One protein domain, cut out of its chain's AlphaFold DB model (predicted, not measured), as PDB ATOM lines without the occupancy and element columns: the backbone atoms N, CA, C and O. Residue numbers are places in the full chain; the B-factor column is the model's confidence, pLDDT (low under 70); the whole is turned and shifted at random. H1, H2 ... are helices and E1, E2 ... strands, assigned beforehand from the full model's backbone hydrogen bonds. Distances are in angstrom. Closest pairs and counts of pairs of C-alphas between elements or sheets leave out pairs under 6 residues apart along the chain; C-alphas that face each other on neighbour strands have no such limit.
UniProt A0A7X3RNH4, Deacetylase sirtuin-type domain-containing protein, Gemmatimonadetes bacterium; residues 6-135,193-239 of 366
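This is residues 6 to 135 and 193 to 239 of the 366 residues of the protein "Deacetylase sirtuin-type domain-containing protein" of Gemmatimonadetes bacterium (UniProt A0A7X3RNH4). A twisted sheet of six strands has helices on both faces: H3 covers one face, while H4 and H5 follow one another over the other, with H2 on that same face over E5 and E6. The long, bending strand E4 runs through the middle of the sheet, and H1 sits at one end of the whole. The printed part has 177 residues, with five named helices and six named strands in the order E1 H1 E2 E3 E4 H2 E5 E6 H3 H4 H5; the class is mixed, helices and strands. The sheet is branched, and its neighbour pairs are antiparallel. The whole is compact, with a radius of gyration of the C-alphas of 17.1 A and spans of 56 by 41 by 33 A.

In the sheet, E4, residues 52 to 64, is 36.3 A long and bends by 52 degrees at residue 56. E3, residues 38 to 47, measures 29.2 A, and E2, residues 27 to 33, 20.7 A. E6 is residues 111 to 117, E5 residues 95 to 101, and E1 residues 6 to 9, beginning at C-alpha 6 (302.901, 365.265, 274.460). The helices are H5, residues 222 to 238, 23.9 A long and ending at C-alpha 238 (288.632, 365.524, 279.257); H4, 212 to 220; H3, 121 to 131; H2, 73 to 84; and H1, 12 to 22.

E2, E3 and E4 form a meander, each strand the antiparallel neighbour of the one before; N 30 and O 41 are 2.8 A apart, as are N 42 and O 59. E1 and E6 lie on one side of E4, E3 on the other side; N 7 and O 53 are 2.8 A apart, and N 60 and O 115 2.8 A. E5 and E6 are a hairpin, with N 98 and O 114 at 2.8 A. H3 is on the face opposite to H2, H4 and H5; the closest C-alphas of H3 and E3, Tyr 42 and Leu 123, are 5.9 A apart. H4 has a height over the sheet of 9.3 A, H2 one of 10.3 A. H5 only just touches H1, with 3 pairs of C-alphas within 8 A, by residues 237 to 238 alone; the closest C-alphas, Gln 14 and Gln 238, are 6.1 A apart. H1 only grazes the sheet, with residues 15 to 19. H4 and H5 touch only at the corner, and only just, with 3 pairs of C-alphas within 8 A; the closest C-alphas are Leu 217 and Leu 225, 6.3 A. In the five helices every O i to N i+4 pair is within hydrogen-bond range.

The two C-alphas farthest apart, His 12 and Asn 69, are 56.3 A apart. Residues 136 to 192 are not printed, and C-alphas 135 and 193 are 30.1 A apart across the cut. Of the links printed whole, none is long. Residues 193 to 211 hold no named element. Mean pLDDT of the printed part is 78.7; 36 residues are under 70, among them 65 to 74, 84 to 93 and 101 to 110.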
ATOM      1  N   HIS A   6     303.842 364.490 273.655       87.44
ATOM      2  CA  HIS A   6     302.901 365.265 274.460       87.44
ATOM      3  C   HIS A   6     301.578 365.470 273.717       87.44
ATOM      4  O   HIS A   6     301.576 365.844 272.543       87.44
ATOM      5  N   MET A   7     300.463 365.234 274.407       84.94
ATOM      6  CA  MET A   7     299.118 365.351 273.847       84.94
ATOM      7  C   MET A   7     298.399 366.598 274.348       84.94
ATOM      8  O   MET A   7     297.965 367.429 273.553       84.94
ATOM      9  N   THR A   8     298.206 366.702 275.665       89.44
ATOM     10  CA  THR A   8     297.418 367.772 276.291       89.44
ATOM     11  C   THR A   8     297.648 367.811 277.804       89.44
ATOM     12  O   THR A   8     298.353 366.965 278.350       89.44
ATOM     13  N   ASN A   9     297.013 368.764 278.489       90.81
ATOM     14  CA  ASN A   9     296.991 368.850 279.948       90.81
ATOM     15  C   ASN A   9     295.553 368.801 280.468       90.81
ATOM     16  O   ASN A   9     294.653 369.431 279.909       90.81
ATOM     17  N   LEU A  10     295.341 368.066 281.555       89.62
ATOM     18  CA  LEU A  10     294.094 368.078 282.310       89.62
ATOM     19  C   LEU A  10     294.073 369.251 283.286       89.62
ATOM     20  O   LEU A  10     295.068 369.569 283.935       89.62
ATOM     21  N   THR A  11     292.904 369.865 283.449       91.69
ATOM     22  CA  THR A  11     292.656 370.731 284.606       91.69
ATOM     23  C   THR A  11     292.697 369.912 285.900       91.69
ATOM     24  O   THR A  11     292.518 368.693 285.888       91.69
ATOM     25  N   HIS A  12     292.850 370.580 287.047       90.06
ATOM     26  CA  HIS A  12     292.850 369.902 288.347       90.06
ATOM     27  C   HIS A  12     291.585 369.048 288.574       90.06
ATOM     28  O   HIS A  12     291.683 367.911 289.026       90.06
ATOM     29  N   SER A  13     290.409 369.564 288.193       89.31
ATOM     30  CA  SER A  13     289.135 368.834 288.298       89.31
ATOM     31  C   SER A  13     289.096 367.607 287.382       89.31
ATOM     32  O   SER A  13     288.709 366.526 287.820       89.31
ATOM     33  N   GLN A  14     289.541 367.746 286.129       88.94
ATOM     34  CA  GLN A  14     289.585 366.627 285.181       88.94
ATOM     35  C   GLN A  14     290.563 365.545 285.636       88.94
ATOM     36  O   GLN A  14     290.248 364.365 285.536       88.94
ATOM     37  N   LEU A  15     291.723 365.921 286.182       89.69
ATOM     38  CA  LEU A  15     292.691 364.965 286.716       89.69
ATOM     39  C   LEU A  15     292.116 364.181 287.903       89.69
ATOM     40  O   LEU A  15     292.283 362.963 287.974       89.69
ATOM     41  N   GLN A  16     291.421 364.859 288.820       89.06
ATOM     42  CA  GLN A  16     290.739 364.197 289.935       89.06
ATOM     43  C   GLN A  16     289.656 363.232 289.442       89.06
ATOM     44  O   GLN A  16     289.612 362.089 289.898       89.06
ATOM     45  N   SER A  17     288.820 363.661 288.488       86.25
ATOM     46  CA  SER A  17     287.780 362.802 287.916       86.25
ATOM     47  C   SER A  17     288.378 361.614 287.161       86.25
ATOM     48  O   SER A  17     287.920 360.491 287.340       86.25
ATOM     49  N   TYR A  18     289.411 361.829 286.347       85.62
ATOM     50  CA  TYR A  18     290.089 360.762 285.615       85.62
ATOM     51  C   TYR A  18     290.643 359.701 286.574       85.62
ATOM     52  O   TYR A  18     290.383 358.513 286.393       85.62
ATOM     53  N   ARG A  19     291.330 360.125 287.642       87.62
ATOM     54  CA  ARG A  19     291.889 359.215 288.652       87.62
ATOM     55  C   ARG A  19     290.824 358.446 289.428       87.62
ATOM     56  O   ARG A  19     291.074 357.302 289.788       87.62
ATOM     57  N   SER A  20     289.657 359.035 289.696       85.94
ATOM     58  CA  SER A  20     288.597 358.323 290.425       85.94
ATOM     59  C   SER A  20     287.941 357.220 289.591       85.94
ATOM     60  O   SER A  20     287.504 356.219 290.151       85.94
ATOM     61  N   ILE A  21     287.893 357.389 288.266       81.12
ATOM     62  CA  ILE A  21     287.242 356.449 287.344       81.12
ATOM     63  C   ILE A  21     288.224 355.382 286.872       81.12
ATOM     64  O   ILE A  21     287.936 354.191 286.926       81.12
ATOM     65  N   TRP A  22     289.382 355.824 286.389       78.25
ATOM     66  CA  TRP A  22     290.337 354.988 285.670       78.25
ATOM     67  C   TRP A  22     291.531 354.595 286.545       78.25
ATOM     68  O   TRP A  22     292.335 353.756 286.151       78.25
ATOM     69  N   GLY A  23     291.673 355.166 287.745       81.62
ATOM     70  CA  GLY A  23     292.808 354.896 288.625       81.62
ATOM     71  C   GLY A  23     294.128 355.294 287.964       81.62
ATOM     72  O   GLY A  23     294.354 356.465 287.662       81.62
ATOM     73  N   SER A  24     294.994 354.304 287.738       70.25
ATOM     74  CA  SER A  24     296.251 354.435 286.990       70.25
ATOM     75  C   SER A  24     296.173 353.843 285.577       70.25
ATOM     76  O   SER A  24     297.211 353.545 284.996       70.25
ATOM     77  N   PHE A  25     294.972 353.570 285.058       69.06
ATOM     78  CA  PHE A  25     294.783 352.881 283.783       69.06
ATOM     79  C   PHE A  25     295.194 353.763 282.606       69.06
ATOM     80  O   PHE A  25     294.673 354.858 282.416       69.06
ATOM     81  N   THR A  26     296.128 353.263 281.805       74.50
ATOM     82  CA  THR A  26     296.816 354.026 280.758       74.50
ATOM     83  C   THR A  26     296.409 353.656 279.343       74.50
ATOM     84  O   THR A  26     296.770 354.365 278.404       74.50
ATOM     85  N   ASP A  27     295.709 352.542 279.172       89.25
ATOM     86  CA  ASP A  27     295.523 351.935 277.861       89.25
ATOM     87  C   ASP A  27     294.176 352.361 277.261       89.25
ATOM     88  O   ASP A  27     293.225 352.683 277.966       89.25
ATOM     89  N   PHE A  28     294.088 352.413 275.939       89.19
ATOM     90  CA  PHE A  28     292.845 352.685 275.223       89.19
ATOM     91  C   PHE A  28     292.800 351.878 273.936       89.19
ATOM     92  O   PHE A  28     293.840 351.502 273.393       89.19
ATOM     93  N   GLY A  29     291.597 351.606 273.438       90.25
ATOM     94  CA  GLY A  29     291.419 350.738 272.286       90.25
ATOM     95  C   GLY A  29     290.064 350.919 271.632       90.25
ATOM     96  O   GLY A  29     289.037 350.902 272.301       90.25
ATOM     97  N   TRP A  30     290.076 351.057 270.313       88.31
ATOM     98  CA  TRP A  30     288.884 351.236 269.502       88.31
ATOM     99  C   TRP A  30     288.971 350.345 268.273       88.31
ATOM    100  O   TRP A  30     289.992 350.333 267.587       88.31
ATOM    101  N   THR A  31     287.895 349.621 267.975       86.56
ATOM    102  CA  THR A  31     287.766 348.817 266.756       86.56
ATOM    103  C   THR A  31     286.440 349.123 266.082       86.56
ATOM    104  O   THR A  31     285.382 349.105 266.708       86.56
ATOM    105  N   PHE A  32     286.502 349.380 264.782       82.88
ATOM    106  CA  PHE A  32     285.372 349.726 263.941       82.88
ATOM    107  C   PHE A  32     285.328 348.797 262.732       82.88
ATOM    108  O   PHE A  32     286.293 348.689 261.972       82.88
ATOM    109  N   ALA A  33     284.185 348.148 262.538       77.75
ATOM    110  CA  ALA A  33     283.938 347.282 261.395       77.75
ATOM    111  C   ALA A  33     283.063 347.999 260.359       77.75
ATOM    112  O   ALA A  33     282.015 348.561 260.687       77.75
ATOM    113  N   GLY A  34     283.498 347.965 259.102       74.06
ATOM    114  CA  GLY A  34     282.748 348.413 257.937       74.06
ATOM    115  C   GLY A  34     282.486 347.278 256.942       74.06
ATOM    116  O   GLY A  34     282.979 346.157 257.113       74.06
ATOM    117  N   PRO A  35     281.714 347.557 255.876       70.94
ATOM    118  CA  PRO A  35     281.423 346.572 254.837       70.94
ATOM    119  C   PRO A  35     282.698 346.093 254.131       70.94
ATOM    120  O   PRO A  35     282.855 344.892 253.921       70.94
ATOM    121  N   GLU A  36     283.649 346.994 253.880       73.38
ATOM    122  CA  GLU A  36     284.852 346.707 253.085       73.38
ATOM    123  C   GLU A  36     286.108 346.438 253.924       73.38
ATOM    124  O   GLU A  36     287.053 345.825 253.436       73.38
ATOM    125  N   ARG A  37     286.146 346.883 255.186       79.19
ATOM    126  CA  ARG A  37     287.343 346.783 256.037       79.19
ATOM    127  C   ARG A  37     287.035 346.866 257.525       79.19
ATOM    128  O   ARG A  37     285.989 347.373 257.929       79.19
ATOM    129  N   THR A  38     288.017 346.480 258.326       81.94
ATOM    130  CA  THR A  38     288.088 346.770 259.759       81.94
ATOM    131  C   THR A  38     289.195 347.784 260.012       81.94
ATOM    132  O   THR A  38     290.278 347.682 259.441       81.94
ATOM    133  N   PHE A  39     288.944 348.759 260.877       88.06
ATOM    134  CA  PHE A  39     289.922 349.742 261.337       88.06
ATOM    135  C   PHE A  39     289.965 349.719 262.857       88.06
ATOM    136  O   PHE A  39     288.919 349.677 263.495       88.06
ATOM    137  N   GLY A  40     291.149 349.768 263.448       90.62
ATOM    138  CA  GLY A  40     291.278 349.890 264.888       90.62
ATOM    139  C   GLY A  40     292.530 350.639 265.291       90.62
ATOM    140  O   GLY A  40     293.509 350.696 264.545       90.62
ATOM    141  N   PHE A  41     292.489 351.223 266.480       94.06
ATOM    142  CA  PHE A  41     293.645 351.854 267.084       94.06
ATOM    143  C   PHE A  41     293.651 351.649 268.593       94.06
ATOM    144  O   PHE A  41     292.625 351.751 269.260       94.06
ATOM    145  N   TYR A  42     294.833 351.348 269.108       94.44
ATOM    146  CA  TYR A  42     295.101 350.998 270.490       94.44
ATOM    147  C   TYR A  42     296.299 351.801 270.942       94.44
ATOM    148  O   TYR A  42     297.241 351.979 270.174       94.44
ATOM    149  N   GLY A  43     296.297 352.299 272.163       93.19
ATOM    150  CA  GLY A  43     297.406 353.095 272.646       93.19
ATOM    151  C   GLY A  43     297.580 353.006 274.141       93.19
ATOM    152  O   GLY A  43     296.723 352.504 274.861       93.19
ATOM    153  N   ARG A  44     298.725 353.512 274.580       91.94
ATOM    154  CA  ARG A  44     299.103 353.635 275.979       91.94
ATOM    155  C   ARG A  44     299.535 355.060 276.245       91.94
ATOM    156  O   ARG A  44     300.373 355.605 275.524       91.94
ATOM    157  N   LEU A  45     298.962 355.647 277.279       90.69
ATOM    158  CA  LEU A  45     299.202 357.010 277.717       90.69
ATOM    159  C   LEU A  45     299.978 357.024 279.029       90.69
ATOM    160  O   LEU A  45     299.993 356.061 279.781       90.69
ATOM    161  N   ARG A  46     300.592 358.153 279.344       89.00
ATOM    162  CA  ARG A  46     301.006 358.501 280.698       89.00
ATOM    163  C   ARG A  46     300.231 359.738 281.096       89.00
ATOM    164  O   ARG A  46     300.284 360.722 280.370       89.00
ATOM    165  N   VAL A  47     299.562 359.686 282.243       89.12
ATOM    166  CA  VAL A  47     298.985 360.867 282.890       89.12
ATOM    167  C   VAL A  47     299.770 361.114 284.169       89.12
ATOM    168  O   VAL A  47     299.736 360.285 285.080       89.12
ATOM    169  N   ASP A  48     300.530 362.203 284.219       89.31
ATOM    170  CA  ASP A  48     301.384 362.498 285.371       89.31
ATOM    171  C   ASP A  48     300.640 363.227 286.508       89.31
ATOM    172  O   ASP A  48     299.418 363.407 286.496       89.31
ATOM    173  N   GLU A  49     301.374 363.613 287.552       89.00
ATOM    174  CA  GLU A  49     300.818 364.311 288.716       89.00
ATOM    175  C   GLU A  49     300.371 365.744 288.445       89.00
ATOM    176  O   GLU A  49     299.519 366.260 289.167       89.00
ATOM    177  N   THR A  50     300.899 366.360 287.392       90.19
ATOM    178  CA  THR A  50     300.509 367.701 286.951       90.19
ATOM    179  C   THR A  50     299.303 367.670 286.014       90.19
ATOM    180  O   THR A  50     298.696 368.708 285.762       90.19
ATOM    181  N   GLY A  51     298.918 366.478 285.544       88.62
ATOM    182  CA  GLY A  51     297.849 366.275 284.573       88.62
ATOM    183  C   GLY A  51     298.328 366.302 283.125       88.62
ATOM    184  O   GLY A  51     297.482 366.322 282.230       88.62
ATOM    185  N   SER A  52     299.642 366.284 282.878       90.94
ATOM    186  CA  SER A  52     300.187 366.144 281.527       90.94
ATOM    187  C   SER A  52     299.882 364.751 280.993       90.94
ATOM    188  O   SER A  52     300.135 363.751 281.670       90.94
ATOM    189  N   ILE A  53     299.338 364.698 279.776       89.94
ATOM    190  CA  ILE A  53     299.054 363.468 279.042       89.94
ATOM    191  C   ILE A  53     300.075 363.317 277.922       89.94
ATOM    192  O   ILE A  53     300.131 364.148 277.012       89.94
ATOM    193  N   ASP A  54     300.822 362.219 277.948       89.56
ATOM    194  CA  ASP A  54     301.777 361.859 276.904       89.56
ATOM    195  C   ASP A  54     301.445 360.492 276.301       89.56
ATOM    196  O   ASP A  54     301.163 359.536 277.022       89.56
ATOM    197  N   LEU A  55     301.539 360.363 274.979       90.25
ATOM    198  CA  LEU A  55     301.464 359.078 274.291       90.25
ATOM    199  C   LEU A  55     302.785 358.320 274.469       90.25
ATOM    200  O   LEU A  55     303.858 358.819 274.111       90.25
ATOM    201  N   LEU A  56     302.693 357.101 274.998       90.62
ATOM    202  CA  LEU A  56     303.812 356.173 275.144       90.62
ATOM    203  C   LEU A  56     303.889 355.211 273.961       90.62
ATOM    204  O   LEU A  56     304.955 355.033 273.375       90.62
ATOM    205  N   ASN A  57     302.755 354.595 273.616       92.38
ATOM    206  CA  ASN A  57     302.655 353.588 272.565       92.38
ATOM    207  C   ASN A  57     301.364 353.770 271.770       92.38
ATOM    208  O   ASN A  57     300.345 354.174 272.323       92.38
ATOM    209  N   LEU A  58     301.406 353.448 270.481       93.75
ATOM    210  CA  LEU A  58     300.234 353.437 269.606       93.75
ATOM    211  C   LEU A  58     300.344 352.241 268.665       93.75
ATOM    212  O   LEU A  58     301.417 351.951 268.159       93.75
ATOM    213  N   CYS A  59     299.242 351.573 268.392       94.38
ATOM    214  CA  CYS A  59     299.079 350.608 267.325       94.38
ATOM    215  C   CYS A  59     297.840 351.024 266.542       94.38
ATOM    216  O   CYS A  59     296.758 351.117 267.108       94.38
ATOM    217  N   VAL A  60     297.985 351.275 265.248       94.19
ATOM    218  CA  VAL A  60     296.886 351.546 264.324       94.19
ATOM    219  C   VAL A  60     296.886 350.448 263.284       94.19
ATOM    220  O   VAL A  60     297.926 350.156 262.702       94.19
ATOM    221  N   ALA A  61     295.736 349.842 263.034       91.31
ATOM    222  CA  ALA A  61     295.616 348.750 262.091       91.31
ATOM    223  C   ALA A  61     294.391 348.922 261.194       91.31
ATOM    224  O   ALA A  61     293.308 349.294 261.649       91.31
ATOM    225  N   CYS A  62     294.551 348.623 259.907       88.50
ATOM    226  CA  CYS A  62     293.436 348.548 258.970       88.50
ATOM    227  C   CYS A  62     293.523 347.285 258.109       88.50
ATOM    228  O   CYS A  62     294.611 346.897 257.678       88.50
ATOM    229  N   SER A  63     292.381 346.632 257.884       83.38
ATOM    230  CA  SER A  63     292.301 345.411 257.084       83.38
ATOM    231  C   SER A  63     292.072 345.709 255.604       83.38
ATOM    232  O   SER A  63     291.385 346.664 255.231       83.38
ATOM    233  N   GLY A  64     292.661 344.872 254.758       75.50
ATOM    234  CA  GLY A  64     292.282 344.694 253.368       75.50
ATOM    235  C   GLY A  64     291.640 343.326 253.209       75.50
ATOM    236  O   GLY A  64     292.338 342.313 253.297       75.50
ATOM    237  N   LYS A  65     290.326 343.307 252.968       68.38
ATOM    238  CA  LYS A  65     289.599 342.075 252.651       68.38
ATOM    239  C   LYS A  65     290.061 341.521 251.308       68.38
ATOM    240  O   LYS A  65     290.197 342.268 250.336       68.38
ATOM    241  N   HIS A  66     290.271 340.213 251.244       59.81
ATOM    242  CA  HIS A  66     290.490 339.485 249.996       59.81
ATOM    243  C   HIS A  66     289.881 338.082 250.077       59.81
ATOM    244  O   HIS A  66     289.677 337.546 251.167       59.81
ATOM    245  N   SER A  67     289.546 337.502 248.922       56.28
ATOM    246  CA  SER A  67     289.042 336.129 248.862       56.28
ATOM    247  C   SER A  67     290.148 335.126 249.238       56.28
ATOM    248  O   SER A  67     291.334 335.414 249.064       56.28
ATOM    249  N   GLU A  68     289.776 333.945 249.754       51.44
ATOM    250  CA  GLU A  68     290.724 332.883 250.167       51.44
ATOM    251  C   GLU A  68     291.673 332.442 249.034       51.44
ATOM    252  O   GLU A  68     292.784 331.991 249.294       51.44
ATOM    253  N   ASN A  69     291.250 332.605 247.776       50.53
ATOM    254  CA  ASN A  69     291.970 332.135 246.590       50.53
ATOM    255  C   ASN A  69     292.684 333.250 245.809       50.53
ATOM    256  O   ASN A  69     293.296 332.968 244.779       50.53
ATOM    257  N   GLU A  70     292.628 334.503 246.267       50.75
ATOM    258  CA  GLU A  70     293.307 335.620 245.609       50.75
ATOM    259  C   GLU A  70     294.438 336.169 246.482       50.75
ATOM    260  O   GLU A  70     294.186 336.801 247.513       50.75
ATOM    261  N   PRO A  71     295.702 336.064 246.036       53.50
ATOM    262  CA  PRO A  71     296.688 337.051 246.425       53.50
ATOM    263  C   PRO A  71     296.218 338.380 245.829       53.50
ATOM    264  O   PRO A  71     296.336 338.599 244.623       53.50
ATOM    265  N   SER A  72     295.627 339.261 246.644       62.91
ATOM    266  CA  SER A  72     295.228 340.587 246.168       62.91
ATOM    267  C   SER A  72     296.487 341.302 245.686       62.91
ATOM    268  O   SER A  72     297.317 341.735 246.484       62.91
ATOM    269  N   SER A  73     296.655 341.403 244.369       67.19
ATOM    270  CA  SER A  73     297.803 342.046 243.717       67.19
ATOM    271  C   SER A  73     298.055 343.461 244.245       67.19
ATOM    272  O   SER A  73     299.193 343.919 244.267       67.19
ATOM    273  N   LYS A  74     297.012 344.125 244.762       68.62
ATOM    274  CA  LYS A  74     297.084 345.409 245.474       68.62
ATOM    275  C   LYS A  74     297.880 345.331 246.780       68.62
ATOM    276  O   LYS A  74     298.639 346.249 247.072       68.62
ATOM    277  N   ILE A  75     297.717 344.263 247.564       70.56
ATOM    278  CA  ILE A  75     298.457 344.048 248.816       70.56
ATOM    279  C   ILE A  75     299.925 343.776 248.510       70.56
ATOM    280  O   ILE A  75     300.786 344.357 249.161       70.56
ATOM    281  N   GLU A  76     300.222 342.942 247.512       73.56
ATOM    282  CA  GLU A  76     301.615 342.660 247.151       73.56
ATOM    283  C   GLU A  76     302.297 343.891 246.544       73.56
ATOM    284  O   GLU A  76     303.414 344.217 246.932       73.56
ATOM    285  N   ALA A  77     301.597 344.656 245.699       75.19
ATOM    286  CA  ALA A  77     302.092 345.936 245.199       75.19
ATOM    287  C   ALA A  77     302.367 346.930 246.337       75.19
ATOM    288  O   ALA A  77     303.383 347.623 246.314       75.19
ATOM    289  N   LEU A  78     301.503 346.981 247.358       74.81
ATOM    290  CA  LEU A  78     301.716 347.836 248.524       74.81
ATOM    291  C   LEU A  78     302.874 347.337 249.397       74.81
ATOM    292  O   LEU A  78     303.683 348.142 249.843       74.81
ATOM    293  N   ARG A  79     303.011 346.023 249.608       74.62
ATOM    294  CA  ARG A  79     304.171 345.420 250.286       74.62
ATOM    295  C   ARG A  79     305.467 345.754 249.563       74.62
ATOM    296  O   ARG A  79     306.440 346.140 250.205       74.62
ATOM    297  N   GLU A  80     305.481 345.629 248.241       73.88
ATOM    298  CA  GLU A  80     306.639 345.968 247.425       73.88
ATOM    299  C   GLU A  80     306.937 347.471 247.475       73.88
ATOM    300  O   GLU A  80     308.094 347.854 247.646       73.88
ATOM    301  N   ALA A  81     305.909 348.322 247.423       72.31
ATOM    302  CA  ALA A  81     306.056 349.758 247.622       72.31
ATOM    303  C   ALA A  81     306.665 350.068 248.996       72.31
ATOM    304  O   ALA A  81     307.665 350.774 249.051       72.31
ATOM    305  N   LEU A  82     306.160 349.489 250.092       71.44
ATOM    306  CA  LEU A  82     306.709 349.699 251.438       71.44
ATOM    307  C   LEU A  82     308.165 349.229 251.568       71.44
ATOM    308  O   LEU A  82     308.972 349.928 252.177       71.44
ATOM    309  N   ARG A  83     308.530 348.090 250.957       70.50
ATOM    310  CA  ARG A  83     309.932 347.633 250.896       70.50
ATOM    311  C   ARG A  83     310.825 348.656 250.191       70.50
ATOM    312  O   ARG A  83     311.954 348.876 250.621       70.50
ATOM    313  N   ARG A  84     310.328 349.277 249.114       64.88
ATOM    314  CA  ARG A  84     311.039 350.331 248.366       64.88
ATOM    315  C   ARG A  84     311.081 351.653 249.116       64.88
ATOM    316  O   ARG A  84     312.055 352.383 248.968       64.88
ATOM    317  N   PHE A  85     310.053 351.949 249.908       61.38
ATOM    318  CA  PHE A  85     309.953 353.198 250.647       61.38
ATOM    319  C   PHE A  85     311.036 353.351 251.707       61.38
ATOM    320  O   PHE A  85     311.170 354.480 252.163       61.38
ATOM    321  N   GLN A  86     311.798 352.283 252.040       53.06
ATOM    322  CA  GLN A  86     312.884 352.274 253.034       53.06
ATOM    323  C   GLN A  86     312.612 353.357 254.070       53.06
ATOM    324  O   GLN A  86     313.319 354.367 254.068       53.06
ATOM    325  N   PHE A  87     311.504 353.228 254.825       54.25
ATOM    326  CA  PHE A  87     311.208 354.177 255.897       54.25
ATOM    327  C   PHE A  87     312.509 354.311 256.663       54.25
ATOM    328  O   PHE A  87     313.069 353.302 257.102       54.25
ATOM    329  N   LYS A  88     313.101 355.503 256.554       43.72
ATOM    330  CA  LYS A  88     314.497 355.691 256.891       43.72
ATOM    331  C   LYS A  88     314.571 355.455 258.378       43.72
ATOM    332  O   LYS A  88     314.207 356.363 259.115       43.72
ATOM    333  N   HIS A  89     315.081 354.274 258.730       45.91
ATOM    334  CA  HIS A  89     315.625 353.909 260.026       45.91
ATOM    335  C   HIS A  89     316.658 354.958 260.440       45.91
ATOM    336  O   HIS A  89     317.862 354.740 260.353       45.91
ATOM    337  N   GLU A  90     316.190 356.138 260.830       41.44
ATOM    338  CA  GLU A  90     316.981 357.126 261.532       41.44
ATOM    339  C   GLU A  90     316.998 356.692 262.994       41.44
ATOM    340  O   GLU A  90     315.960 356.424 263.601       41.44
ATOM    341  N   GLU A  91     318.190 356.550 263.563       38.19
ATOM    342  CA  GLU A  91     318.361 356.172 264.963       38.19
ATOM    343  C   GLU A  91     317.456 357.030 265.871       38.19
ATOM    344  O   GLU A  91     317.642 358.238 265.994       38.19
ATOM    345  N   GLY A  92     316.444 356.400 266.486       52.00
ATOM    346  CA  GLY A  92     315.411 357.084 267.278       52.00
ATOM    347  C   GLY A  92     313.965 356.918 266.786       52.00
ATOM    348  O   GLY A  92     313.069 357.504 267.398       52.00
ATOM    349  N   GLU A  93     313.723 356.130 265.729       56.19
ATOM    350  CA  GLU A  93     312.400 355.944 265.114       56.19
ATOM    351  C   GLU A  93     311.268 355.610 266.090       56.19
ATOM    352  O   GLU A  93     311.210 354.550 266.721       56.19
ATOM    353  N   GLN A  94     310.309 356.527 266.127       73.19
ATOM    354  CA  GLN A  94     309.072 356.384 266.864       73.19
ATOM    355  C   GLN A  94     308.060 355.496 266.135       73.19
ATOM    356  O   GLN A  94     307.395 354.729 266.817       73.19
ATOM    357  N   PHE A  95     307.957 355.550 264.799       85.12
ATOM    358  CA  PHE A  95     306.931 354.839 264.025       85.12
ATOM    359  C   PHE A  95     307.489 353.683 263.188       85.12
ATOM    360  O   PHE A  95     308.559 353.801 262.605       85.12
ATOM    361  N   ARG A  96     306.741 352.580 263.079       84.94
ATOM    362  CA  ARG A  96     307.057 351.428 262.217       84.94
ATOM    363  C   ARG A  96     305.807 350.948 261.505       84.94
ATOM    364  O   ARG A  96     304.743 350.916 262.118       84.94
ATOM    365  N   ILE A  97     305.938 350.533 260.251       84.56
ATOM    366  CA  ILE A  97     304.837 349.958 259.476       84.56
ATOM    367  C   ILE A  97     305.169 348.517 259.126       84.56
ATOM    368  O   ILE A  97     306.245 348.234 258.611       84.56
ATOM    369  N   ASN A  98     304.221 347.617 259.366       79.38
ATOM    370  CA  ASN A  98     304.323 346.213 259.006       79.38
ATOM    371  C   ASN A  98     303.006 345.711 258.417       79.38
ATOM    372  O   ASN A  98     301.931 346.241 258.693       79.38
ATOM    373  N   PHE A  99     303.094 344.639 257.636       78.50
ATOM    374  CA  PHE A  99     301.933 343.828 257.304       78.50
ATOM    375  C   PHE A  99     301.878 342.621 258.227       78.50
ATOM    376  O   PHE A  99     302.873 341.916 258.382       78.50
ATOM    377  N   THR A 100     300.701 342.349 258.778       72.56
ATOM    378  CA  THR A 100     300.409 341.075 259.430       72.56
ATOM    379  C   THR A 100     299.231 340.417 258.732       72.56
ATOM    380  O   THR A 100     298.250 341.073 258.388       72.56
ATOM    381  N   SER A 101     299.345 339.124 258.466       62.53
ATOM    382  CA  SER A 101     298.221 338.296 258.041       62.53
ATOM    383  C   SER A 101     297.757 337.508 259.253       62.53
ATOM    384  O   SER A 101     298.525 336.717 259.804       62.53
ATOM    385  N   GLY A 102     296.518 337.732 259.669       55.84
ATOM    386  CA  GLY A 102     295.831 336.832 260.584       55.84
ATOM    387  C   GLY A 102     294.914 335.901 259.800       55.84
ATOM    388  O   GLY A 102     294.687 336.087 258.605       55.84
ATOM    389  N   THR A 103     294.308 334.945 260.488       48.59
ATOM    390  CA  THR A 103     293.063 334.318 260.030       48.59
ATOM    391  C   THR A 103     291.916 334.986 260.794       48.59
ATOM    392  O   THR A 103     291.748 334.663 261.975       48.59
ATOM    393  N   PRO A 104     291.152 335.943 260.219       52.00
ATOM    394  CA  PRO A 104     289.928 336.363 260.892       52.00
ATOM    395  C   PRO A 104     288.676 336.535 260.010       52.00
ATOM    396  O   PRO A 104     288.694 337.041 258.897       52.00
ATOM    397  N   HIS A 105     287.559 336.188 260.655       42.66
ATOM    398  CA  HIS A 105     286.153 336.312 260.267       42.66
ATOM    399  C   HIS A 105     285.698 335.476 259.053       42.66
ATOM    400  O   HIS A 105     285.942 335.805 257.906       42.66
ATOM    401  N   ARG A 106     284.937 334.400 259.318       45.03
ATOM    402  CA  ARG A 106     284.230 333.589 258.299       45.03
ATOM    403  C   ARG A 106     285.108 332.955 257.198       45.03
ATOM    404  O   ARG A 106     284.631 332.784 256.084       45.03
ATOM    405  N   GLY A 107     286.351 332.583 257.505       42.53
ATOM    406  CA  GLY A 107     287.242 331.878 256.565       42.53
ATOM    407  C   GLY A 107     288.194 332.783 255.776       42.53
ATOM    408  O   GLY A 107     289.223 332.318 255.307       42.53
ATOM    409  N   THR A 108     287.967 334.098 255.729       47.38
ATOM    410  CA  THR A 108     288.894 335.012 255.044       47.38
ATOM    411  C   THR A 108     290.191 335.210 255.836       47.38
ATOM    412  O   THR A 108     290.179 335.384 257.054       47.38
ATOM    413  N   THR A 109     291.337 335.208 255.155       58.38
ATOM    414  CA  THR A 109     292.617 335.664 255.718       58.38
ATOM    415  C   THR A 109     292.751 337.158 255.460       58.38
ATOM    416  O   THR A 109     293.360 337.545 254.472       58.38
ATOM    417  N   ASP A 110     292.154 338.017 256.280       69.88
ATOM    418  CA  ASP A 110     292.371 339.456 256.117       69.88
ATOM    419  C   ASP A 110     293.863 339.795 256.313       69.88
ATOM    420  O   ASP A 110     294.516 339.381 257.279       69.88
ATOM    421  N   SER A 111     294.416 340.578 255.385       77.38
ATOM    422  CA  SER A 111     295.734 341.188 255.556       77.38
ATOM    423  C   SER A 111     295.576 342.545 256.222       77.38
ATOM    424  O   SER A 111     294.774 343.367 255.783       77.38
ATOM    425  N   HIS A 112     296.376 342.814 257.245       83.75
ATOM    426  CA  HIS A 112     296.318 344.055 258.002       83.75
ATOM    427  C   HIS A 112     297.591 344.862 257.790       83.75
ATOM    428  O   HIS A 112     298.699 344.368 258.017       83.75
ATOM    429  N   LEU A 113     297.425 346.115 257.378       87.19
ATOM    430  CA  LEU A 113     298.469 347.124 257.489       87.19
ATOM    431  C   LEU A 113     298.469 347.620 258.934       87.19
ATOM    432  O   LEU A 113     297.416 348.009 259.438       87.19
ATOM    433  N   VAL A 114     299.627 347.601 259.587       89.19
ATOM    434  CA  VAL A 114     299.792 347.987 260.991       89.19
ATOM    435  C   VAL A 114     300.873 349.052 261.098       89.19
ATOM    436  O   VAL A 114     301.999 348.831 260.665       89.19
ATOM    437  N   LEU A 115     300.533 350.187 261.702       91.19
ATOM    438  CA  LEU A 115     301.444 351.252 262.104       91.19
ATOM    439  C   LEU A 115     301.596 351.198 263.625       91.19
ATOM    440  O   LEU A 115     300.604 351.285 264.343       91.19
ATOM    441  N   THR A 116     302.819 351.113 264.128       90.88
ATOM    442  CA  THR A 116     303.111 351.153 265.565       90.88
ATOM    443  C   THR A 116     303.954 352.364 265.926       90.88
ATOM    444  O   THR A 116     304.864 352.695 265.178       90.88
ATOM    445  N   TYR A 117     303.698 352.962 267.087       89.56
ATOM    446  CA  TYR A 117     304.520 353.963 267.753       89.56
ATOM    447  C   TYR A 117     305.140 353.379 269.031       89.56
ATOM    448  O   TYR A 117     304.413 352.862 269.886       89.56
ATOM    449  N   GLY A 118     306.458 353.486 269.199       86.44
ATOM    450  CA  GLY A 118     307.176 352.917 270.343       86.44
ATOM    451  C   GLY A 118     307.146 351.379 270.362       86.44
ATOM    452  O   GLY A 118     307.158 350.737 269.313       86.44
ATOM    453  N   ASN A 119     307.131 350.777 271.556       86.44
ATOM    454  CA  ASN A 119     306.962 349.331 271.734       86.44
ATOM    455  C   ASN A 119     305.476 348.988 271.931       86.44
ATOM    456  O   ASN A 119     304.968 349.090 273.043       86.44
ATOM    457  N   ALA A 120     304.792 348.642 270.840       85.06
ATOM    458  CA  ALA A 120     303.343 348.419 270.798       85.06
ATOM    459  C   ALA A 120     302.965 347.007 270.307       85.06
ATOM    460  O   ALA A 120     301.881 346.817 269.752       85.06
ATOM    461  N   ASP A 121     303.868 346.029 270.442       83.62
ATOM    462  CA  ASP A 121     303.615 344.648 270.004       83.62
ATOM    463  C   ASP A 121     302.444 344.007 270.767       83.62
ATOM    464  O   ASP A 121     301.604 343.345 270.165       83.62
ATOM    465  N   ASP A 122     302.329 344.284 272.066       87.44
ATOM    466  CA  ASP A 122     301.198 343.883 272.908       87.44
ATOM    467  C   ASP A 122     299.873 344.505 272.432       87.44
ATOM    468  O   ASP A 122     298.857 343.820 272.328       87.44
ATOM    469  N   LEU A 123     299.885 345.790 272.069       90.19
ATOM    470  CA  LEU A 123     298.709 346.492 271.542       90.19
ATOM    471  C   LEU A 123     298.262 345.940 270.180       90.19
ATOM    472  O   LEU A 123     297.064 345.884 269.893       90.19
ATOM    473  N   ARG A 124     299.211 345.511 269.340       86.31
ATOM    474  CA  ARG A 124     298.904 344.804 268.091       86.31
ATOM    475  C   ARG A 124     298.199 343.486 268.382       86.31
ATOM    476  O   ARG A 124     297.208 343.176 267.723       86.31
ATOM    477  N   ASP A 125     298.697 342.717 269.340       84.94
ATOM    478  CA  ASP A 125     298.117 341.419 269.674       84.94
ATOM    479  C   ASP A 125     296.697 341.588 270.250       84.94
ATOM    480  O   ASP A 125     295.788 340.873 269.826       84.94
ATOM    481  N   LEU A 126     296.463 342.626 271.067       84.94
ATOM    482  CA  LEU A 126     295.120 343.025 271.514       84.94
ATOM    483  C   LEU A 126     294.183 343.354 270.343       84.94
ATOM    484  O   LEU A 126     293.048 342.879 270.313       84.94
ATOM    485  N   TYR A 127     294.634 344.138 269.357       85.62
ATOM    486  CA  TYR A 127     293.834 344.401 268.155       85.62
ATOM    487  C   TYR A 127     293.466 343.098 267.433       85.62
ATOM    488  O   TYR A 127     292.301 342.889 267.090       85.62
ATOM    489  N   LEU A 128     294.442 342.208 267.231       80.00
ATOM    490  CA  LEU A 128     294.227 340.931 266.555       80.00
ATOM    491  C   LEU A 128     293.229 340.049 267.313       80.00
ATOM    492  O   LEU A 128     292.399 339.402 266.684       80.00
ATOM    493  N   GLU A 129     293.264 340.033 268.645       79.31
ATOM    494  CA  GLU A 129     292.277 339.326 269.468       79.31
ATOM    495  C   GLU A 129     290.860 339.879 269.303       79.31
ATOM    496  O   GLU A 129     289.911 339.104 269.201       79.31
ATOM    497  N   GLN A 130     290.704 341.201 269.217       77.25
ATOM    498  CA  GLN A 130     289.389 341.843 269.089       77.25
ATOM    499  C   GLN A 130     288.707 341.550 267.750       77.25
ATOM    500  O   GLN A 130     287.479 341.506 267.679       77.25
ATOM    501  N   ILE A 131     289.489 341.305 266.698       74.25
ATOM    502  CA  ILE A 131     288.970 340.950 265.370       74.25
ATOM    503  C   ILE A 131     288.893 339.437 265.131       74.25
ATOM    504  O   ILE A 131     288.373 339.008 264.095       74.25
ATOM    505  N   ARG A 132     289.409 338.603 266.051       68.50
ATOM    506  CA  ARG A 132     289.303 337.146 265.916       68.50
ATOM    507  C   ARG A 132     287.829 336.739 265.910       68.50
ATOM    508  O   ARG A 132     287.041 337.237 266.717       68.50
ATOM    509  N   PRO A 133     287.432 335.795 265.036       57.47
ATOM    510  CA  PRO A 133     286.103 335.221 265.101       57.47
ATOM    511  C   PRO A 133     285.946 334.543 266.462       57.47
ATOM    512  O   PRO A 133     286.643 333.577 266.769       57.47
ATOM    513  N   LYS A 134     285.037 335.061 267.289       55.91
ATOM    514  CA  LYS A 134     284.607 334.357 268.495       55.91
ATOM    515  C   LYS A 134     283.903 333.072 268.040       55.91
ATOM    516  O   LYS A 134     283.089 333.158 267.115       55.91
ATOM    517  N   PRO A 135     284.222 331.893 268.607       47.38
ATOM    518  CA  PRO A 135     283.517 330.671 268.253       47.38
ATOM    519  C   PRO A 135     282.019 330.902 268.445       47.38
ATOM    520  O   PRO A 135     281.598 331.418 269.481       47.38
ATOM    521  N   SER A 193     281.191 361.855 267.891       80.56
ATOM    522  CA  SER A 193     280.612 360.572 267.502       80.56
ATOM    523  C   SER A 193     281.516 359.866 266.485       80.56
ATOM    524  O   SER A 193     282.327 360.494 265.810       80.56
ATOM    525  N   PHE A 194     281.379 358.549 266.313       75.69
ATOM    526  CA  PHE A 194     282.081 357.891 265.206       75.69
ATOM    527  C   PHE A 194     281.520 358.345 263.849       75.69
ATOM    528  O   PHE A 194     282.276 358.669 262.936       75.69
ATOM    529  N   ARG A 195     280.187 358.420 263.745       72.06
ATOM    530  CA  ARG A 195     279.464 358.820 262.528       72.06
ATOM    531  C   ARG A 195     278.962 360.260 262.576       72.06
ATOM    532  O   ARG A 195     278.771 360.799 263.663       72.06
ATOM    533  N   GLY A 196     278.668 360.856 261.424       70.31
ATOM    534  CA  GLY A 196     278.019 362.164 261.295       70.31
ATOM    535  C   GLY A 196     278.956 363.303 260.882       70.31
ATOM    536  O   GLY A 196     280.115 363.107 260.523       70.31
ATOM    537  N   GLU A 197     278.451 364.541 260.911       66.75
ATOM    538  CA  GLU A 197     279.158 365.696 260.329       66.75
ATOM    539  C   GLU A 197     280.504 366.032 260.976       66.75
ATOM    540  O   GLU A 197     281.384 366.586 260.322       66.75
ATOM    541  N   ARG A 198     280.669 365.683 262.249       70.94
ATOM    542  CA  ARG A 198     281.918 365.849 263.002       70.94
ATOM    543  C   ARG A 198     282.514 364.503 263.409       70.94
ATOM    544  O   ARG A 198     283.292 364.441 264.353       70.94
ATOM    545  N   GLY A 199     282.077 363.431 262.747       76.62
ATOM    546  CA  GLY A 199     282.416 362.075 263.130       76.62
ATOM    547  C   GLY A 199     283.820 361.660 262.707       76.62
ATOM    548  O   GLY A 199     284.340 362.126 261.689       76.62
ATOM    549  N   LEU A 200     284.408 360.737 263.465       81.00
ATOM    550  CA  LEU A 200     285.726 360.169 263.174       81.00
ATOM    551  C   LEU A 200     285.786 359.480 261.789       81.00
ATOM    552  O   LEU A 200     286.837 359.464 261.148       81.00
ATOM    553  N   GLU A 201     284.651 358.992 261.273       82.00
ATOM    554  CA  GLU A 201     284.533 358.365 259.945       82.00
ATOM    555  C   GLU A 201     284.953 359.274 258.779       82.00
ATOM    556  O   GLU A 201     285.314 358.770 257.719       82.00
ATOM    557  N   ARG A 202     284.944 360.604 258.958       84.00
ATOM    558  CA  ARG A 202     285.424 361.546 257.930       84.00
ATOM    559  C   ARG A 202     286.929 361.456 257.713       84.00
ATOM    560  O   ARG A 202     287.398 361.713 256.611       84.00
ATOM    561  N   HIS A 203     287.669 361.105 258.762       84.44
ATOM    562  CA  HIS A 203     289.103 360.844 258.684       84.44
ATOM    563  C   HIS A 203     289.386 359.387 258.314       84.44
ATOM    564  O   HIS A 203     290.392 359.107 257.665       84.44
ATOM    565  N   PHE A 204     288.494 358.467 258.702       87.38
ATOM    566  CA  PHE A 204     288.663 357.029 258.489       87.38
ATOM    567  C   PHE A 204     287.432 356.400 257.816       87.38
ATOM    568  O   PHE A 204     286.660 355.683 258.464       87.38
ATOM    569  N   PRO A 205     287.224 356.653 256.512       85.44
ATOM    570  CA  PRO A 205     286.064 356.146 255.789       85.44
ATOM    571  C   PRO A 205     286.134 354.620 255.638       85.44
ATOM    572  O   PRO A 205     286.906 354.074 254.853       85.44
ATOM    573  N   LEU A 206     285.284 353.904 256.382       82.31
ATOM    574  CA  LEU A 206     285.277 352.430 256.396       82.31
ATOM    575  C   LEU A 206     284.639 351.781 255.157       82.31
ATOM    576  O   LEU A 206     284.641 350.556 255.036       82.31
ATOM    577  N   HIS A 207     284.047 352.578 254.270       82.62
ATOM    578  CA  HIS A 207     283.432 352.113 253.024       82.62
ATOM    579  C   HIS A 207     284.410 352.127 251.845       82.62
ATOM    580  O   HIS A 207     284.115 351.551 250.803       82.62
ATOM    581  N   GLU A 208     285.560 352.791 251.975       84.44
ATOM    582  CA  GLU A 208     286.552 352.797 250.909       84.44
ATOM    583  C   GLU A 208     287.218 351.419 250.789       84.44
ATOM    584  O   GLU A 208     287.528 350.796 251.812       84.44
ATOM    585  N   PRO A 209     287.540 350.953 249.573       79.31
ATOM    586  CA  PRO A 209     288.302 349.726 249.381       79.31
ATOM    587  C   PRO A 209     289.764 349.917 249.799       79.31
ATOM    588  O   PRO A 209     290.340 350.993 249.622       79.31
ATOM    589  N   PHE A 210     290.385 348.878 250.357       78.06
ATOM    590  CA  PHE A 210     291.808 348.912 250.709       78.06
ATOM    591  C   PHE A 210     292.681 349.151 249.454       78.06
ATOM    592  O   PHE A 210     292.395 348.559 248.405       78.06
ATOM    593  N   PRO A 211     293.744 349.984 249.517       75.94
ATOM    594  CA  PRO A 211     294.314 350.648 250.702       75.94
ATOM    595  C   PRO A 211     293.501 351.845 251.224       75.94
ATOM    596  O   PRO A 211     293.270 351.944 252.430       75.94
ATOM    597  N   GLY A 212     292.944 352.672 250.340       84.62
ATOM    598  CA  GLY A 212     292.106 353.833 250.680       84.62
ATOM    599  C   GLY A 212     292.766 354.861 251.612       84.62
ATOM    600  O   GLY A 212     293.950 354.776 251.941       84.62
ATOM    601  N   THR A 213     291.972 355.826 252.066       89.38
ATOM    602  CA  THR A 213     292.408 357.004 252.831       89.38
ATOM    603  C   THR A 213     293.158 356.638 254.109       89.38
ATOM    604  O   THR A 213     294.197 357.222 254.402       89.38
ATOM    605  N   VAL A 214     292.679 355.636 254.856       88.31
ATOM    606  CA  VAL A 214     293.309 355.219 256.122       88.31
ATOM    607  C   VAL A 214     294.737 354.724 255.903       88.31
ATOM    608  O   VAL A 214     295.644 355.147 256.616       88.31
ATOM    609  N   ALA A 215     294.953 353.851 254.916       87.00
ATOM    610  CA  ALA A 215     296.282 353.314 254.641       87.00
ATOM    611  C   ALA A 215     297.225 354.401 254.109       87.00
ATOM    612  O   ALA A 215     298.378 354.444 254.527       87.00
ATOM    613  N   ASN A 216     296.733 355.309 253.259       87.56
ATOM    614  CA  ASN A 216     297.524 356.450 252.795       87.56
ATOM    615  C   ASN A 216     297.971 357.318 253.977       87.56
ATOM    616  O   ASN A 216     299.150 357.624 254.092       87.56
ATOM    617  N   LEU A 217     297.072 357.626 254.917       88.94
ATOM    618  CA  LEU A 217     297.411 358.421 256.097       88.94
ATOM    619  C   LEU A 217     298.424 357.709 257.016       88.94
ATOM    620  O   LEU A 217     299.303 358.357 257.575       88.94
ATOM    621  N   MET A 218     298.338 356.378 257.148       89.12
ATOM    622  CA  MET A 218     299.321 355.579 257.896       89.12
ATOM    623  C   MET A 218     300.722 355.635 257.276       89.12
ATOM    624  O   MET A 218     301.701 355.627 258.017       89.12
ATOM    625  N   ILE A 219     300.815 355.661 255.944       84.81
ATOM    626  CA  ILE A 219     302.076 355.591 255.192       84.81
ATOM    627  C   ILE A 219     302.683 356.984 255.007       84.81
ATOM    628  O   ILE A 219     303.869 357.181 255.252       84.81
ATOM    629  N   GLU A 220     301.881 357.950 254.577       85.62
ATOM    630  CA  GLU A 220     302.351 359.264 254.139       85.62
ATOM    631  C   GLU A 220     302.381 360.289 255.285       85.62
ATOM    632  O   GLU A 220     303.243 361.166 255.295       85.62
ATOM    633  N   GLU A 221     301.484 360.180 256.277       87.88
ATOM    634  CA  GLU A 221     301.342 361.169 257.359       87.88
ATOM    635  C   GLU A 221     301.154 360.537 258.770       87.88
ATOM    636  O   GLU A 221     300.235 360.922 259.507       87.88
ATOM    637  N   PRO A 222     302.021 359.603 259.225       87.81
ATOM    638  CA  PRO A 222     301.830 358.867 260.487       87.81
ATOM    639  C   PRO A 222     301.759 359.765 261.734       87.81
ATOM    640  O   PRO A 222     301.012 359.477 262.671       87.81
ATOM    641  N   HIS A 223     302.474 360.895 261.742       86.75
ATOM    642  CA  HIS A 223     302.390 361.879 262.827       86.75
ATOM    643  C   HIS A 223     301.017 362.555 262.890       86.75
ATOM    644  O   HIS A 223     300.462 362.718 263.976       86.75
ATOM    645  N   ARG A 224     300.442 362.916 261.736       88.62
ATOM    646  CA  ARG A 224     299.105 363.518 261.662       88.62
ATOM    647  C   ARG A 224     298.035 362.518 262.081       88.62
ATOM    648  O   ARG A 224     297.124 362.876 262.822       88.62
ATOM    649  N   LEU A 225     298.166 361.259 261.658       90.50
ATOM    650  CA  LEU A 225     297.310 360.171 262.125       90.50
ATOM    651  C   LEU A 225     297.355 360.046 263.651       90.50
ATOM    652  O   LEU A 225     296.308 360.061 264.296       90.50
ATOM    653  N   ALA A 226     298.556 359.972 264.233       89.12
ATOM    654  CA  ALA A 226     298.718 359.899 265.680       89.12
ATOM    655  C   ALA A 226     298.079 361.106 266.381       89.12
ATOM    656  O   ALA A 226     297.370 360.917 267.365       89.12
ATOM    657  N   GLN A 227     298.233 362.324 265.850       87.94
ATOM    658  CA  GLN A 227     297.584 363.527 266.386       87.94
ATOM    659  C   GLN A 227     296.052 363.434 266.369       87.94
ATOM    660  O   GLN A 227     295.425 363.723 267.382       87.94
ATOM    661  N   ILE A 228     295.437 362.989 265.269       89.88
ATOM    662  CA  ILE A 228     293.970 362.842 265.180       89.88
ATOM    663  C   ILE A 228     293.460 361.841 266.229       89.88
ATOM    664  O   ILE A 228     292.507 362.122 266.956       89.88
ATOM    665  N   LEU A 229     294.109 360.678 266.333       91.25
ATOM    666  CA  LEU A 229     293.697 359.611 267.251       91.25
ATOM    667  C   LEU A 229     293.923 359.979 268.720       91.25
ATOM    668  O   LEU A 229     293.088 359.697 269.579       91.25
ATOM    669  N   THR A 230     295.036 360.645 269.015       86.75
ATOM    670  CA  THR A 230     295.338 361.123 270.367       86.75
ATOM    671  C   THR A 230     294.422 362.269 270.779       86.75
ATOM    672  O   THR A 230     293.962 362.273 271.913       86.75
ATOM    673  N   GLN A 231     294.067 363.188 269.878       86.88
ATOM    674  CA  GLN A 231     293.059 364.221 270.150       86.88
ATOM    675  C   GLN A 231     291.688 363.615 270.462       86.88
ATOM    676  O   GLN A 231     291.023 364.061 271.395       86.88
ATOM    677  N   PHE A 232     291.286 362.572 269.731       88.56
ATOM    678  CA  PHE A 232     290.060 361.831 270.024       88.56
ATOM    679  C   PHE A 232     290.084 361.233 271.440       88.56
ATOM    680  O   PHE A 232     289.157 361.446 272.223       88.56
ATOM    681  N   GLN A 233     291.173 360.549 271.803       88.56
ATOM    682  CA  GLN A 233     291.322 359.969 273.138       88.56
ATOM    683  C   GLN A 233     291.420 361.040 274.239       88.56
ATOM    684  O   GLN A 233     290.862 360.875 275.321       88.56
ATOM    685  N   ALA A 234     292.095 362.157 273.972       86.62
ATOM    686  CA  ALA A 234     292.177 363.285 274.893       86.62
ATOM    687  C   ALA A 234     290.795 363.893 275.165       86.62
ATOM    688  O   ALA A 234     290.460 364.129 276.325       86.62
ATOM    689  N   ALA A 235     289.971 364.077 274.127       88.75
ATOM    690  CA  ALA A 235     288.600 364.561 274.272       88.75
ATOM    691  C   ALA A 235     287.754 363.621 275.143       88.75
ATOM    692  O   ALA A 235     287.004 364.087 275.996       88.75
ATOM    693  N   PHE A 236     287.924 362.306 274.983       87.75
ATOM    694  CA  PHE A 236     287.269 361.304 275.823       87.75
ATOM    695  C   PHE A 236     287.666 361.431 277.303       87.75
ATOM    696  O   PHE A 236     286.803 361.431 278.177       87.75
ATOM    697  N   ILE A 237     288.960 361.605 277.589       87.00
ATOM    698  CA  ILE A 237     289.476 361.775 278.958       87.00
ATOM    699  C   ILE A 237     288.993 363.094 279.585       87.00
ATOM    700  O   ILE A 237     288.662 363.140 280.767       87.00
ATOM    701  N   GLN A 238     288.971 364.172 278.802       89.19
ATOM    702  CA  GLN A 238     288.632 365.524 279.257       89.19
ATOM    703  C   GLN A 238     287.129 365.782 279.385       89.19
ATOM    704  O   GLN A 238     286.743 366.765 280.025       89.19
ATOM    705  N   ALA A 239     286.297 364.956 278.752       91.94
ATOM    706  CA  ALA A 239     284.860 365.149 278.702       91.94
ATOM    707  C   ALA A 239     284.251 365.193 280.103       91.94
ATOM    708  O   ALA A 239     284.616 364.407 280.975       91.94
TER     709      ALA A 239